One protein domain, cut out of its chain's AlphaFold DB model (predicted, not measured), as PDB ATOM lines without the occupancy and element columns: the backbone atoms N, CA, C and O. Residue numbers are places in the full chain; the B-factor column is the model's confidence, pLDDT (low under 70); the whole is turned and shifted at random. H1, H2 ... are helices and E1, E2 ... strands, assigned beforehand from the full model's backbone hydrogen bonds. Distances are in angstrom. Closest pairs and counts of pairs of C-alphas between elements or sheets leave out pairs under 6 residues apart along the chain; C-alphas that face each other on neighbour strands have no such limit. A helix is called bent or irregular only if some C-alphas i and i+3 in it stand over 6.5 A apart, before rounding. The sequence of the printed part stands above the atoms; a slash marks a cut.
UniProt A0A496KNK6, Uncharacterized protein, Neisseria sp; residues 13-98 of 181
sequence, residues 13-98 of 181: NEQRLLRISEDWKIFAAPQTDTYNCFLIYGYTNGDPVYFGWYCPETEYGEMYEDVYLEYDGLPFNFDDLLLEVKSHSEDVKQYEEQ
ATOM      1  N   ASN A  13      15.315 -21.769 -31.467       88.38
ATOM      2  CA  ASN A  13      15.573 -21.671 -32.907       88.38
ATOM      3  C   ASN A  13      15.385 -20.235 -33.415       88.38
ATOM      4  O   ASN A  13      16.007 -19.838 -34.395       88.38
ATOM      5  N   GLU A  14      14.567 -19.448 -32.713       89.06
ATOM      6  CA  GLU A  14      14.279 -18.053 -33.041       89.06
ATOM      7  C   GLU A  14      15.087 -17.053 -32.216       89.06
ATOM      8  O   GLU A  14      14.846 -15.849 -32.281       89.06
ATOM      9  N   GLN A  15      16.065 -17.534 -31.445       91.56
ATOM     10  CA  GLN A  15      16.900 -16.659 -30.642       91.56
ATOM     11  C   GLN A  15      17.885 -15.867 -31.508       91.56
ATOM     12  O   GLN A  15      18.430 -16.364 -32.499       91.56
ATOM     13  N   ARG A  16      18.205 -14.657 -31.058       91.69
ATOM     14  CA  ARG A  16      19.288 -13.829 -31.580       91.69
ATOM     15  C   ARG A  16      20.321 -13.580 -30.496       91.69
ATOM     16  O   ARG A  16      19.971 -13.225 -29.372       91.69
ATOM     17  N   LEU A  17      21.598 -13.724 -30.844       92.50
ATOM     18  CA  LEU A  17      22.687 -13.238 -30.001       92.50
ATOM     19  C   LEU A  17      22.697 -11.707 -30.050       92.50
ATOM     20  O   LEU A  17      22.892 -11.118 -31.109       92.50
ATOM     21  N   LEU A  18      22.513 -11.079 -28.897       90.94
ATOM     22  CA  LEU A  18      22.586  -9.629 -28.735       90.94
ATOM     23  C   LEU A  18      24.034  -9.204 -28.493       90.94
ATOM     24  O   LEU A  18      24.607  -8.410 -29.234       90.94
ATOM     25  N   ARG A  19      24.686  -9.824 -27.499       88.62
ATOM     26  CA  ARG A  19      26.075  -9.517 -27.140       88.62
ATOM     27  C   ARG A  19      26.879 -10.725 -26.706       88.62
ATOM     28  O   ARG A  19      26.352 -11.703 -26.178       88.62
ATOM     29  N   ILE A  20      28.190 -10.585 -26.866       88.12
ATOM     30  CA  ILE A  20      29.195 -11.521 -26.377       88.12
ATOM     31  C   ILE A  20      30.301 -10.770 -25.628       88.12
ATOM     32  O   ILE A  20      30.760  -9.713 -26.065       88.12
ATOM     33  N   SER A  21      30.720 -11.316 -24.493       85.56
ATOM     34  CA  SER A  21      31.898 -10.904 -23.727       85.56
ATOM     35  C   SER A  21      32.739 -12.134 -23.365       85.56
ATOM     36  O   SER A  21      32.442 -13.238 -23.820       85.56
ATOM     37  N   GLU A  22      33.800 -11.959 -22.570       82.25
ATOM     38  CA  GLU A  22      34.631 -13.085 -22.109       82.25
ATOM     39  C   GLU A  22      33.824 -14.119 -21.306       82.25
ATOM     40  O   GLU A  22      34.044 -15.318 -21.470       82.25
ATOM     41  N   ASP A  23      32.856 -13.662 -20.505       82.62
ATOM     42  CA  ASP A  23      32.102 -14.507 -19.571       82.62
ATOM     43  C   ASP A  23      30.640 -14.741 -19.977       82.62
ATOM     44  O   ASP A  23      29.983 -15.624 -19.422       82.62
ATOM     45  N   TRP A  24      30.116 -13.952 -20.924       84.81
ATOM     46  CA  TRP A  24      28.688 -13.929 -21.239       84.81
ATOM     47  C   TRP A  24      28.400 -14.053 -22.729       84.81
ATOM     48  O   TRP A  24      28.981 -13.355 -23.560       84.81
ATOM     49  N   LYS A  25      27.384 -14.857 -23.044       88.12
ATOM     50  CA  LYS A  25      26.598 -14.729 -24.274       88.12
ATOM     51  C   LYS A  25      25.172 -14.346 -23.897       88.12
ATOM     52  O   LYS A  25      24.562 -15.030 -23.075       88.12
ATOM     53  N   ILE A  26      24.668 -13.264 -24.479       90.12
ATOM     54  CA  ILE A  26      23.355 -12.685 -24.175       90.12
ATOM     55  C   ILE A  26      22.473 -12.823 -25.398       90.12
ATOM     56  O   ILE A  26      22.876 -12.454 -26.499       90.12
ATOM     57  N   PHE A  27      21.267 -13.317 -25.184       92.06
ATOM     58  CA  PHE A  27      20.305 -13.640 -26.215       92.06
ATOM     59  C   PHE A  27      18.983 -12.933 -25.952       92.06
ATOM     60  O   PHE A  27      18.621 -12.659 -24.804       92.06
ATOM     61  N   ALA A  28      18.242 -12.705 -27.029       92.56
ATOM     62  CA  ALA A  28      16.801 -12.556 -26.960       92.56
ATOM     63  C   ALA A  28      16.127 -13.654 -27.764       92.56
ATOM     64  O   ALA A  28      16.650 -14.064 -28.794       92.56
ATOM     65  N   ALA A  29      14.982 -14.125 -27.290       91.69
ATOM     66  CA  ALA A  29      14.182 -15.117 -27.993       91.69
ATOM     67  C   ALA A  29      12.690 -14.899 -27.717       91.69
ATOM     68  O   ALA A  29      12.347 -14.473 -26.606       91.69
ATOM     69  N   PRO A  30      11.800 -15.222 -28.671       89.88
ATOM     70  CA  PRO A  30      10.363 -15.236 -28.428       89.88
ATOM     71  C   PRO A  30      10.004 -16.181 -27.277       89.88
ATOM     72  O   PRO A  30      10.526 -17.297 -27.186       89.88
ATOM     73  N   GLN A  31       9.107 -15.745 -26.398       88.12
ATOM     74  CA  GLN A  31       8.545 -16.588 -25.348       88.12
ATOM     75  C   GLN A  31       7.560 -17.601 -25.945       88.12
ATOM     76  O   GLN A  31       6.753 -17.270 -26.808       88.12
ATOM     77  N   THR A  32       7.591 -18.844 -25.466       82.94
ATOM     78  CA  THR A  32       6.677 -19.909 -25.921       82.94
ATOM     79  C   THR A  32       5.342 -19.903 -25.183       82.94
ATOM     80  O   THR A  32       4.373 -20.498 -25.646       82.94
ATOM     81  N   ASP A  33       5.295 -19.295 -23.999       77.06
ATOM     82  CA  ASP A  33       4.141 -19.275 -23.094       77.06
ATOM     83  C   ASP A  33       3.391 -17.937 -23.084       77.06
ATOM     84  O   ASP A  33       2.270 -17.856 -22.576       77.06
ATOM     85  N   THR A  34       3.986 -16.900 -23.670       67.38
ATOM     86  CA  THR A  34       3.456 -15.540 -23.673       67.38
ATOM     87  C   THR A  34       3.412 -15.037 -25.108       67.38
ATOM     88  O   THR A  34       4.427 -15.038 -25.798       67.38
ATOM     89  N   TYR A  35       2.229 -14.633 -25.576       63.50
ATOM     90  CA  TYR A  35       2.062 -14.158 -26.950       63.50
ATOM     91  C   TYR A  35       2.921 -12.908 -27.191       63.50
ATOM     92  O   TYR A  35       2.777 -11.916 -26.480       63.50
ATOM     93  N   ASN A  36       3.769 -12.968 -28.220       76.75
ATOM     94  CA  ASN A  36       4.469 -11.833 -28.829       76.75
ATOM     95  C   ASN A  36       5.383 -11.034 -27.889       76.75
ATOM     96  O   ASN A  36       5.518  -9.823 -28.053       76.75
ATOM     97  N   CYS A  37       6.027 -11.690 -26.922       90.25
ATOM     98  CA  CYS A  37       7.036 -11.074 -26.060       90.25
ATOM     99  C   CYS A  37       8.379 -11.795 -26.193       90.25
ATOM    100  O   CYS A  37       8.441 -12.999 -26.434       90.25
ATOM    101  N   PHE A  38       9.463 -11.045 -26.035       92.62
ATOM    102  CA  PHE A  38      10.835 -11.517 -26.113       92.62
ATOM    103  C   PHE A  38      11.439 -11.566 -24.717       92.62
ATOM    104  O   PHE A  38      11.369 -10.594 -23.960       92.62
ATOM    105  N   LEU A  39      12.068 -12.690 -24.395       92.12
ATOM    106  CA  LEU A  39      12.853 -12.867 -23.184       92.12
ATOM    107  C   LEU A  39      14.304 -12.476 -23.455       92.12
ATOM    108  O   LEU A  39      14.873 -12.937 -24.440       92.12
ATOM    109  N   ILE A  40      14.915 -11.705 -22.560       91.62
ATOM    110  CA  ILE A  40      16.341 -11.368 -22.555       91.62
ATOM    111  C   ILE A  40      17.021 -12.209 -21.488       91.62
ATOM    112  O   ILE A  40      16.648 -12.166 -20.312       91.62
ATOM    113  N   TYR A  41      18.026 -12.975 -21.883       89.50
ATOM    114  CA  TYR A  41      18.713 -13.893 -20.986       89.50
ATOM    115  C   TYR A  41      20.150 -14.127 -21.442       89.50
ATOM    116  O   TYR A  41      20.531 -13.766 -22.551       89.50
ATOM    117  N   GLY A  42      20.974 -14.727 -20.597       88.12
ATOM    118  CA  GLY A  42      22.332 -15.092 -20.973       88.12
ATOM    119  C   GLY A  42      22.820 -16.346 -20.284       88.12
ATOM    120  O   GLY A  42      22.235 -16.806 -19.306       88.12
ATOM    121  N   TYR A  43      23.910 -16.888 -20.804       82.44
ATOM    122  CA  TYR A  43      24.588 -18.037 -20.216       82.44
ATOM    123  C   TYR A  43      25.957 -17.619 -19.685       82.44
ATOM    124  O   TYR A  43      26.696 -16.894 -20.357       82.44
ATOM    125  N   THR A  44      26.288 -18.133 -18.500       73.69
ATOM    126  CA  THR A  44      27.669 -18.271 -18.008       73.69
ATOM    127  C   THR A  44      28.057 -19.751 -18.048       73.69
ATOM    128  O   THR A  44      27.318 -20.571 -18.586       73.69
ATOM    129  N   ASN A  45      29.167 -20.146 -17.415       66.38
ATOM    130  CA  ASN A  45      29.518 -21.558 -17.180       66.38
ATOM    131  C   ASN A  45      28.485 -22.350 -16.328       66.38
ATOM    132  O   ASN A  45      28.782 -23.468 -15.902       66.38
ATOM    133  N   GLY A  46      27.315 -21.776 -16.030       68.81
ATOM    134  CA  GLY A  46      26.238 -22.365 -15.238       68.81
ATOM    135  C   GLY A  46      24.865 -22.241 -15.904       68.81
ATOM    136  O   GLY A  46      24.741 -22.268 -17.128       68.81
ATOM    137  N   ASP A  47      23.830 -22.139 -15.074       73.88
ATOM    138  CA  ASP A  47      22.439 -22.047 -15.518       73.88
ATOM    139  C   ASP A  47      22.156 -20.730 -16.274       73.88
ATOM    140  O   ASP A  47      22.838 -19.721 -16.044       73.88
ATOM    141  N   PRO A  48      21.158 -20.711 -17.181       79.38
ATOM    142  CA  PRO A  48      20.732 -19.480 -17.832       79.38
ATOM    143  C   PRO A  48      20.248 -18.447 -16.809       79.38
ATOM    144  O   PRO A  48      19.464 -18.757 -15.910       79.38
ATOM    145  N   VAL A  49      20.676 -17.201 -16.989       83.38
ATOM    146  CA  VAL A  49      20.292 -16.057 -16.159       83.38
ATOM    147  C   VAL A  49      19.324 -15.180 -16.936       83.38
ATOM    148  O   VAL A  49      19.591 -14.788 -18.070       83.38
ATOM    149  N   TYR A  50      18.194 -14.875 -16.312       85.38
ATOM    150  CA  TYR A  50      17.170 -14.001 -16.865       85.38
ATOM    151  C   TYR A  50      17.503 -12.533 -16.595       85.38
ATOM    152  O   TYR A  50      17.751 -12.180 -15.449       85.38
ATOM    153  N   PHE A  51      17.471 -11.684 -17.623       85.50
ATOM    154  CA  PHE A  51      17.780 -10.254 -17.506       85.50
ATOM    155  C   PHE A  51      16.555  -9.349 -17.594       85.50
ATOM    156  O   PHE A  51      16.551  -8.263 -17.015       85.50
ATOM    157  N   GLY A  52      15.516  -9.772 -18.306       88.25
ATOM    158  CA  GLY A  52      14.311  -8.977 -18.501       88.25
ATOM    159  C   GLY A  52      13.535  -9.407 -19.734       88.25
ATOM    160  O   GLY A  52      13.847 -10.415 -20.362       88.25
ATOM    161  N   TRP A  53      12.526  -8.632 -20.094       90.31
ATOM    162  CA  TRP A  53      11.622  -8.953 -21.193       90.31
ATOM    163  C   TRP A  53      11.165  -7.702 -21.928       90.31
ATOM    164  O   TRP A  53      11.240  -6.591 -21.400       90.31
ATOM    165  N   TYR A  54      10.668  -7.894 -23.146       92.00
ATOM    166  CA  TYR A  54      10.094  -6.836 -23.968       92.00
ATOM    167  C   TYR A  54       8.928  -7.359 -24.808       92.00
ATOM    168  O   TYR A  54       9.065  -8.364 -25.497       92.00
ATOM    169  N   CYS A  55       7.799  -6.656 -24.796       92.00
ATOM    170  CA  CYS A  55       6.648  -6.945 -25.645       92.00
ATOM    171  C   CYS A  55       6.504  -5.852 -26.724       92.00
ATOM    172  O   CYS A  55       6.118  -4.725 -26.392       92.00
ATOM    173  N   PRO A  56       6.771  -6.150 -28.013       90.19
ATOM    174  CA  PRO A  56       6.591  -5.211 -29.123       90.19
ATOM    175  C   PRO A  56       5.192  -4.593 -29.217       90.19
ATOM    176  O   PRO A  56       5.077  -3.410 -29.520       90.19
ATOM    177  N   GLU A  57       4.124  -5.340 -28.923       87.75
ATOM    178  CA  GLU A  57       2.749  -4.831 -29.074       87.75
ATOM    179  C   GLU A  57       2.405  -3.681 -28.125       87.75
ATOM    180  O   GLU A  57       1.645  -2.778 -28.478       87.75
ATOM    181  N   THR A  58       2.937  -3.724 -26.905       89.50
ATOM    182  CA  THR A  58       2.694  -2.706 -25.874       89.50
ATOM    183  C   THR A  58       3.831  -1.697 -25.776       89.50
ATOM    184  O   THR A  58       3.733  -0.750 -24.998       89.50
ATOM    185  N   GLU A  59       4.911  -1.914 -26.534       87.62
ATOM    186  CA  GLU A  59       6.198  -1.223 -26.423       87.62
ATOM    187  C   GLU A  59       6.759  -1.187 -24.992       87.62
ATOM    188  O   GLU A  59       7.567  -0.319 -24.643       87.62
ATOM    189  N   TYR A  60       6.354  -2.146 -24.162       86.62
ATOM    190  CA  TYR A  60       6.707  -2.211 -22.755       86.62
ATOM    191  C   TYR A  60       7.669  -3.362 -22.488       86.62
ATOM    192  O   TYR A  60       7.557  -4.439 -23.068       86.62
ATOM    193  N   GLY A  61       8.617  -3.131 -21.590       83.00
ATOM    194  CA  GLY A  61       9.568  -4.132 -21.147       83.00
ATOM    195  C   GLY A  61      10.128  -3.756 -19.789       83.00
ATOM    196  O   GLY A  61      10.185  -2.575 -19.439       83.00
ATOM    197  N   GLU A  62      10.535  -4.762 -19.027       84.69
ATOM    198  CA  GLU A  62      11.119  -4.572 -17.705       84.69
ATOM    199  C   GLU A  62      12.382  -5.403 -17.556       84.69
ATOM    200  O   GLU A  62      12.486  -6.538 -18.029       84.69
ATOM    201  N   MET A  63      13.333  -4.816 -16.844       81.50
ATOM    202  CA  MET A  63      14.530  -5.486 -16.374       81.50
ATOM    203  C   MET A  63      14.228  -6.211 -15.067       81.50
ATOM    204  O   MET A  63      13.449  -5.729 -14.244       81.50
ATOM    205  N   TYR A  64      14.892  -7.335 -14.836       78.81
ATOM    206  CA  TYR A  64      14.869  -7.979 -13.533       78.81
ATOM    207  C   TYR A  64      15.892  -7.311 -12.600       78.81
ATOM    208  O   TYR A  64      17.099  -7.514 -12.740       78.81
ATOM    209  N   GLU A  65      15.411  -6.482 -11.666       64.88
ATOM    210  CA  GLU A  65      16.252  -5.642 -10.788       64.88
ATOM    211  C   GLU A  65      17.275  -6.447  -9.964       64.88
ATOM    212  O   GLU A  65      18.386  -5.972  -9.723       64.88
ATOM    213  N   ASP A  66      16.937  -7.685  -9.588       68.06
ATOM    214  CA  ASP A  66      17.792  -8.539  -8.755       68.06
ATOM    215  C   ASP A  66      19.106  -8.932  -9.455       68.06
ATOM    216  O   ASP A  66      20.116  -9.161  -8.792       68.06
ATOM    217  N   VAL A  67      19.156  -8.929 -10.792       69.81
ATOM    218  CA  VAL A  67      20.358  -9.336 -11.541       69.81
ATOM    219  C   VAL A  67      21.522  -8.390 -11.270       69.81
ATOM    220  O   VAL A  67      22.638  -8.844 -11.038       69.81
ATOM    221  N   TYR A  68      21.277  -7.079 -11.246       62.34
ATOM    222  CA  TYR A  68      22.327  -6.088 -10.984       62.34
ATOM    223  C   TYR A  68      22.797  -6.095  -9.521       62.34
ATOM    224  O   TYR A  68      23.856  -5.547  -9.216       62.34
ATOM    225  N   LEU A  69      22.029  -6.711  -8.615       63.53
ATOM    226  CA  LEU A  69      22.423  -6.934  -7.223       63.53
ATOM    227  C   LEU A  69      23.222  -8.234  -7.053       63.53
ATOM    228  O   LEU A  69      24.090  -8.306  -6.184       63.53
ATOM    229  N   GLU A  70      22.926  -9.251  -7.862       68.44
ATOM    230  CA  GLU A  70      23.549 -10.577  -7.795       68.44
ATOM    231  C   GLU A  70      24.826 -10.697  -8.642       68.44
ATOM    232  O   GLU A  70      25.746 -11.421  -8.259       68.44
ATOM    233  N   TYR A  71      24.916  -9.961  -9.753       68.62
ATOM    234  CA  TYR A  71      26.026 -10.014 -10.705       68.62
ATOM    235  C   TYR A  71      26.696  -8.641 -10.833       68.62
ATOM    236  O   TYR A  71      26.285  -7.790 -11.622       68.62
ATOM    237  N   ASP A  72      27.752  -8.426 -10.043       63.66
ATOM    238  CA  ASP A  72      28.568  -7.209 -10.117       63.66
ATOM    239  C   ASP A  72      29.326  -7.134 -11.458       63.66
ATOM    240  O   ASP A  72      29.876  -8.128 -11.934       63.66
ATOM    241  N   GLY A  73      29.370  -5.945 -12.065       65.38
ATOM    242  CA  GLY A  73      30.161  -5.687 -13.273       65.38
ATOM    243  C   GLY A  73      29.618  -6.265 -14.587       65.38
ATOM    244  O   GLY A  73      30.422  -6.567 -15.472       65.38
ATOM    245  N   LEU A  74      28.294  -6.404 -14.752       73.44
ATOM    246  CA  LEU A  74      27.697  -6.815 -16.034       73.44
ATOM    247  C   LEU A  74      28.257  -5.978 -17.204       73.44
ATOM    248  O   LEU A  74      28.313  -4.748 -17.110       73.44
ATOM    249  N   PRO A  75      28.647  -6.604 -18.332       73.81
ATOM    250  CA  PRO A  75      29.328  -5.914 -19.430       73.81
ATOM    251  C   PRO A  75      28.391  -5.049 -20.300       73.81
ATOM    252  O   PRO A  75      28.749  -4.679 -21.418       73.81
ATOM    253  N   PHE A  76      27.182  -4.749 -19.819       77.25
ATOM    254  CA  PHE A  76      26.120  -4.071 -20.557       77.25
ATOM    255  C   PHE A  76      25.211  -3.257 -19.625       77.25
ATOM    256  O   PHE A  76      25.034  -3.581 -18.447       77.25
ATOM    257  N   ASN A  77      24.585  -2.216 -20.176       80.44
ATOM    258  CA  ASN A  77      23.380  -1.633 -19.589       80.44
ATOM    259  C   ASN A  77      22.148  -2.327 -20.209       80.44
ATOM    260  O   ASN A  77      22.222  -2.943 -21.275       80.44
ATOM    261  N   PHE A  78      21.004  -2.233 -19.546       77.56
ATOM    262  CA  PHE A  78      19.770  -2.798 -20.086       77.56
ATOM    263  C   PHE A  78      19.148  -1.932 -21.180       77.56
ATOM    264  O   PHE A  78      18.518  -2.472 -22.080       77.56
ATOM    265  N   ASP A  79      19.337  -0.611 -21.131       82.50
ATOM    266  CA  ASP A  79      18.787   0.303 -22.138       82.50
ATOM    267  C   ASP A  79      19.306  -0.026 -23.549       82.50
ATOM    268  O   ASP A  79      18.530  -0.014 -24.505       82.50
ATOM    269  N   ASP A  80      20.585  -0.388 -23.684       86.00
ATOM    270  CA  ASP A  80      21.165  -0.824 -24.955       86.00
ATOM    271  C   ASP A  80      20.575  -2.177 -25.378       86.00
ATOM    272  O   ASP A  80      20.163  -2.325 -26.526       86.00
ATOM    273  N   LEU A  81      20.473  -3.150 -24.459       87.69
ATOM    274  CA  LEU A  81      19.852  -4.445 -24.768       87.69
ATOM    275  C   LEU A  81      18.400  -4.274 -25.220       87.69
ATOM    276  O   LEU A  81      17.969  -4.935 -26.159       87.69
ATOM    277  N   LEU A  82      17.653  -3.353 -24.611       88.56
ATOM    278  CA  LEU A  82      16.277  -3.064 -24.994       88.56
ATOM    279  C   LEU A  82      16.185  -2.516 -26.426       88.56
ATOM    280  O   LEU A  82      15.248  -2.858 -27.143       88.56
ATOM    281  N   LEU A  83      17.145  -1.694 -26.864       90.12
ATOM    282  CA  LEU A  83      17.222  -1.242 -28.259       90.12
ATOM    283  C   LEU A  83      17.514  -2.405 -29.214       90.12
ATOM    284  O   LEU A  83      16.878  -2.510 -30.263       90.12
ATOM    285  N   GLU A  84      18.438  -3.292 -28.845       92.06
ATOM    286  CA  GLU A  84      18.795  -4.465 -29.651       92.06
ATOM    287  C   GLU A  84      17.610  -5.447 -29.773       92.06
ATOM    288  O   GLU A  84      17.317  -5.938 -30.864       92.06
ATOM    289  N   VAL A  85      16.854  -5.667 -28.692       92.62
ATOM    290  CA  VAL A  85      15.644  -6.508 -28.711       92.62
ATOM    291  C   VAL A  85      14.505  -5.880 -29.496       92.62
ATOM    292  O   VAL A  85      13.814  -6.590 -30.224       92.62
ATOM    293  N   LYS A  86      14.324  -4.559 -29.412       92.50
ATOM    294  CA  LYS A  86      13.368  -3.840 -30.265       92.50
ATOM    295  C   LYS A  86      13.666  -4.084 -31.740       92.50
ATOM    296  O   LYS A  86      12.784  -4.541 -32.462       92.50
ATOM    297  N   SER A  87      14.918  -3.892 -32.152       92.75
ATOM    298  CA  SER A  87      15.346  -4.174 -33.524       92.75
ATOM    299  C   SER A  87      15.108  -5.637 -33.916       92.75
ATOM    300  O   SER A  87      14.613  -5.900 -35.006       92.75
ATOM    301  N   HIS A  88      15.396  -6.594 -33.031       92.81
ATOM    302  CA  HIS A  88      15.111  -8.005 -33.298       92.81
ATOM    303  C   HIS A  88      13.616  -8.282 -33.489       92.81
ATOM    304  O   HIS A  88      13.244  -8.993 -34.422       92.81
ATOM    305  N   SER A  89      12.757  -7.693 -32.655       92.12
ATOM    306  CA  SER A  89      11.307  -7.849 -32.779       92.12
ATOM    307  C   SER A  89      10.757  -7.252 -34.079       92.12
ATOM    308  O   SER A  89       9.845  -7.820 -34.676       92.12
ATOM    309  N   GLU A  90      11.338  -6.148 -34.558       93.31
ATOM    310  CA  GLU A  90      10.987  -5.551 -35.850       93.31
ATOM    311  C   GLU A  90      11.361  -6.473 -37.015       93.31
ATOM    312  O   GLU A  90      10.585  -6.609 -37.959       93.31
ATOM    313  N   ASP A  91      12.511  -7.141 -36.943       93.69
ATOM    314  CA  ASP A  91      12.931  -8.100 -37.966       93.69
ATOM    315  C   ASP A  91      12.048  -9.359 -37.983       93.69
ATOM    316  O   ASP A  91      11.678  -9.845 -39.051       93.69
ATOM    317  N   VAL A  92      11.659  -9.877 -36.811       92.06
ATOM    318  CA  VAL A  92      10.704 -10.999 -36.720       92.06
ATOM    319  C   VAL A  92       9.347 -10.590 -37.292       92.06
ATOM    320  O   VAL A  92       8.758 -11.327 -38.079       92.06
ATOM    321  N   LYS A  93       8.878  -9.375 -37.000       92.00
ATOM    322  CA  LYS A  93       7.654  -8.844 -37.603       92.00
ATOM    323  C   LYS A  93       7.754  -8.741 -39.129       92.00
ATOM    324  O   LYS A  93       6.808  -9.100 -39.826       92.00
ATOM    325  N   GLN A  94       8.897  -8.303 -39.666       92.94
ATOM    326  CA  GLN A  94       9.126  -8.311 -41.116       92.94
ATOM    327  C   GLN A  94       9.024  -9.727 -41.691       92.94
ATOM    328  O   GLN A  94       8.424  -9.903 -42.749       92.94
ATOM    329  N   TYR A  95       9.560 -10.739 -41.002       94.56
ATOM    330  CA  TYR A  95       9.391 -12.137 -41.402       94.56
ATOM    331  C   TYR A  95       7.914 -12.548 -41.415       94.56
ATOM    332  O   TYR A  95       7.454 -13.155 -42.383       94.56
ATOM    333  N   GLU A  96       7.144 -12.222 -40.377       92.62
ATOM    334  CA  GLU A  96       5.719 -12.565 -40.298       92.62
ATOM    335  C   GLU A  96       4.919 -11.950 -41.455       92.62
ATOM    336  O   GLU A  96       4.126 -12.648 -42.095       92.62
ATOM    337  N   GLU A  97       5.189 -10.682 -41.774       94.31
ATOM    338  CA  GLU A  97       4.526  -9.911 -42.832       94.31
ATOM    339  C   GLU A  97       5.028 -10.252 -44.251       94.31
ATOM    340  O   GLU A  97       4.330  -9.974 -45.231       94.31
ATOM    341  N   GLN A  98       6.202 -10.880 -44.383       94.44
ATOM    342  CA  GLN A  98       6.788 -11.287 -45.663       94.44
ATOM    343  C   GLN A  98       5.867 -12.267 -46.413       94.44
ATOM    344  O   GLN A  98       5.413 -13.284 -45.869       94.44
TER     345      GLN A  98
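This is residues 13 to 98 of the 181 residues of an uncharacterized protein of Neisseria sp (UniProt A0A496KNK6). One antiparallel sheet of five strands, twisted, curls round a single long helix, H2, which packs along its hollow face with residues 78 to 92; a short helix, H1, only grazes the sheet near E4. The two layers are this sheet and H2 on one face of it. The printed part has 86 residues, with five named strands and then two named helices along the chain: E1, E2, E3, E4, E5, H1, H2; the class is mixed, helices and strands. The strands lie side by side in the order E1, E2, E3, E4, E5, a meander, each the antiparallel neighbour of the one before. The whole is compact, with a radius of gyration of the C-alphas of 12.8 A, yet elongated, spanning 40 by 23 by 22 A.

Begin with the sheet: find C-alpha 16 at (19.288, -13.829, -31.580), where E1, residues 16 to 20, begins. E2 is residues 25 to 30, 16.8 A from first to last C-alpha, and E3 is residues 38 to 43, 16.3 A. The longest strand, E4, residues 49 to 55, covers 19.0 A, and E5 is residues 60 to 63. H1 is residues 65 to 70, neither bent nor irregular, but only just: C-alphas 65 and 68 are 6.1 A apart. H2, residues 78 to 97, runs 28.3 A from C-alpha 78 at (19.770, -2.798, -20.086) to C-alpha 97 at (4.526, -9.911, -42.832).

Start at the edge strand E1, which forms a hairpin with E2: look at N 18 and O 26, 2.8 A apart. In the hairpin of E2 and E3, N 27 and O 41 are 2.8 A apart. In that of E3 and E4, N 40 and O 52 are 2.8 A apart. In that of E4 and the other edge strand, E5, N 53 and O 62 are 2.9 A apart. From edge to edge the way across the sheet turns by 85 degrees. H2 is on the sheet; its closest C-alphas to E2 are those of Ala 28 and Val 85, 6.4 A apart, and to E1 those of Leu 18 and Glu 84, 6.5 A apart. Toward E5, the closest are those of Met 63 and Phe 78, 7.0 A apart. H1 only grazes the sheet with residues 65 to 68; its closest C-alphas to E4 are those of Phe 51 and Val 67, 6.6 A apart. H1 and H2 are apart. In H2 every O i to N i+4 pair is within hydrogen-bond range; in H1, 1 of 2 is.

The two C-alphas farthest apart are those of Asp 72 and Gln 98, at 41.9 A. The printed part has no cut and no long link. The mean pLDDT of the printed part is 84.2; look for values under 70 at residues 34 to 35, 45 to 46 and 65 to 73.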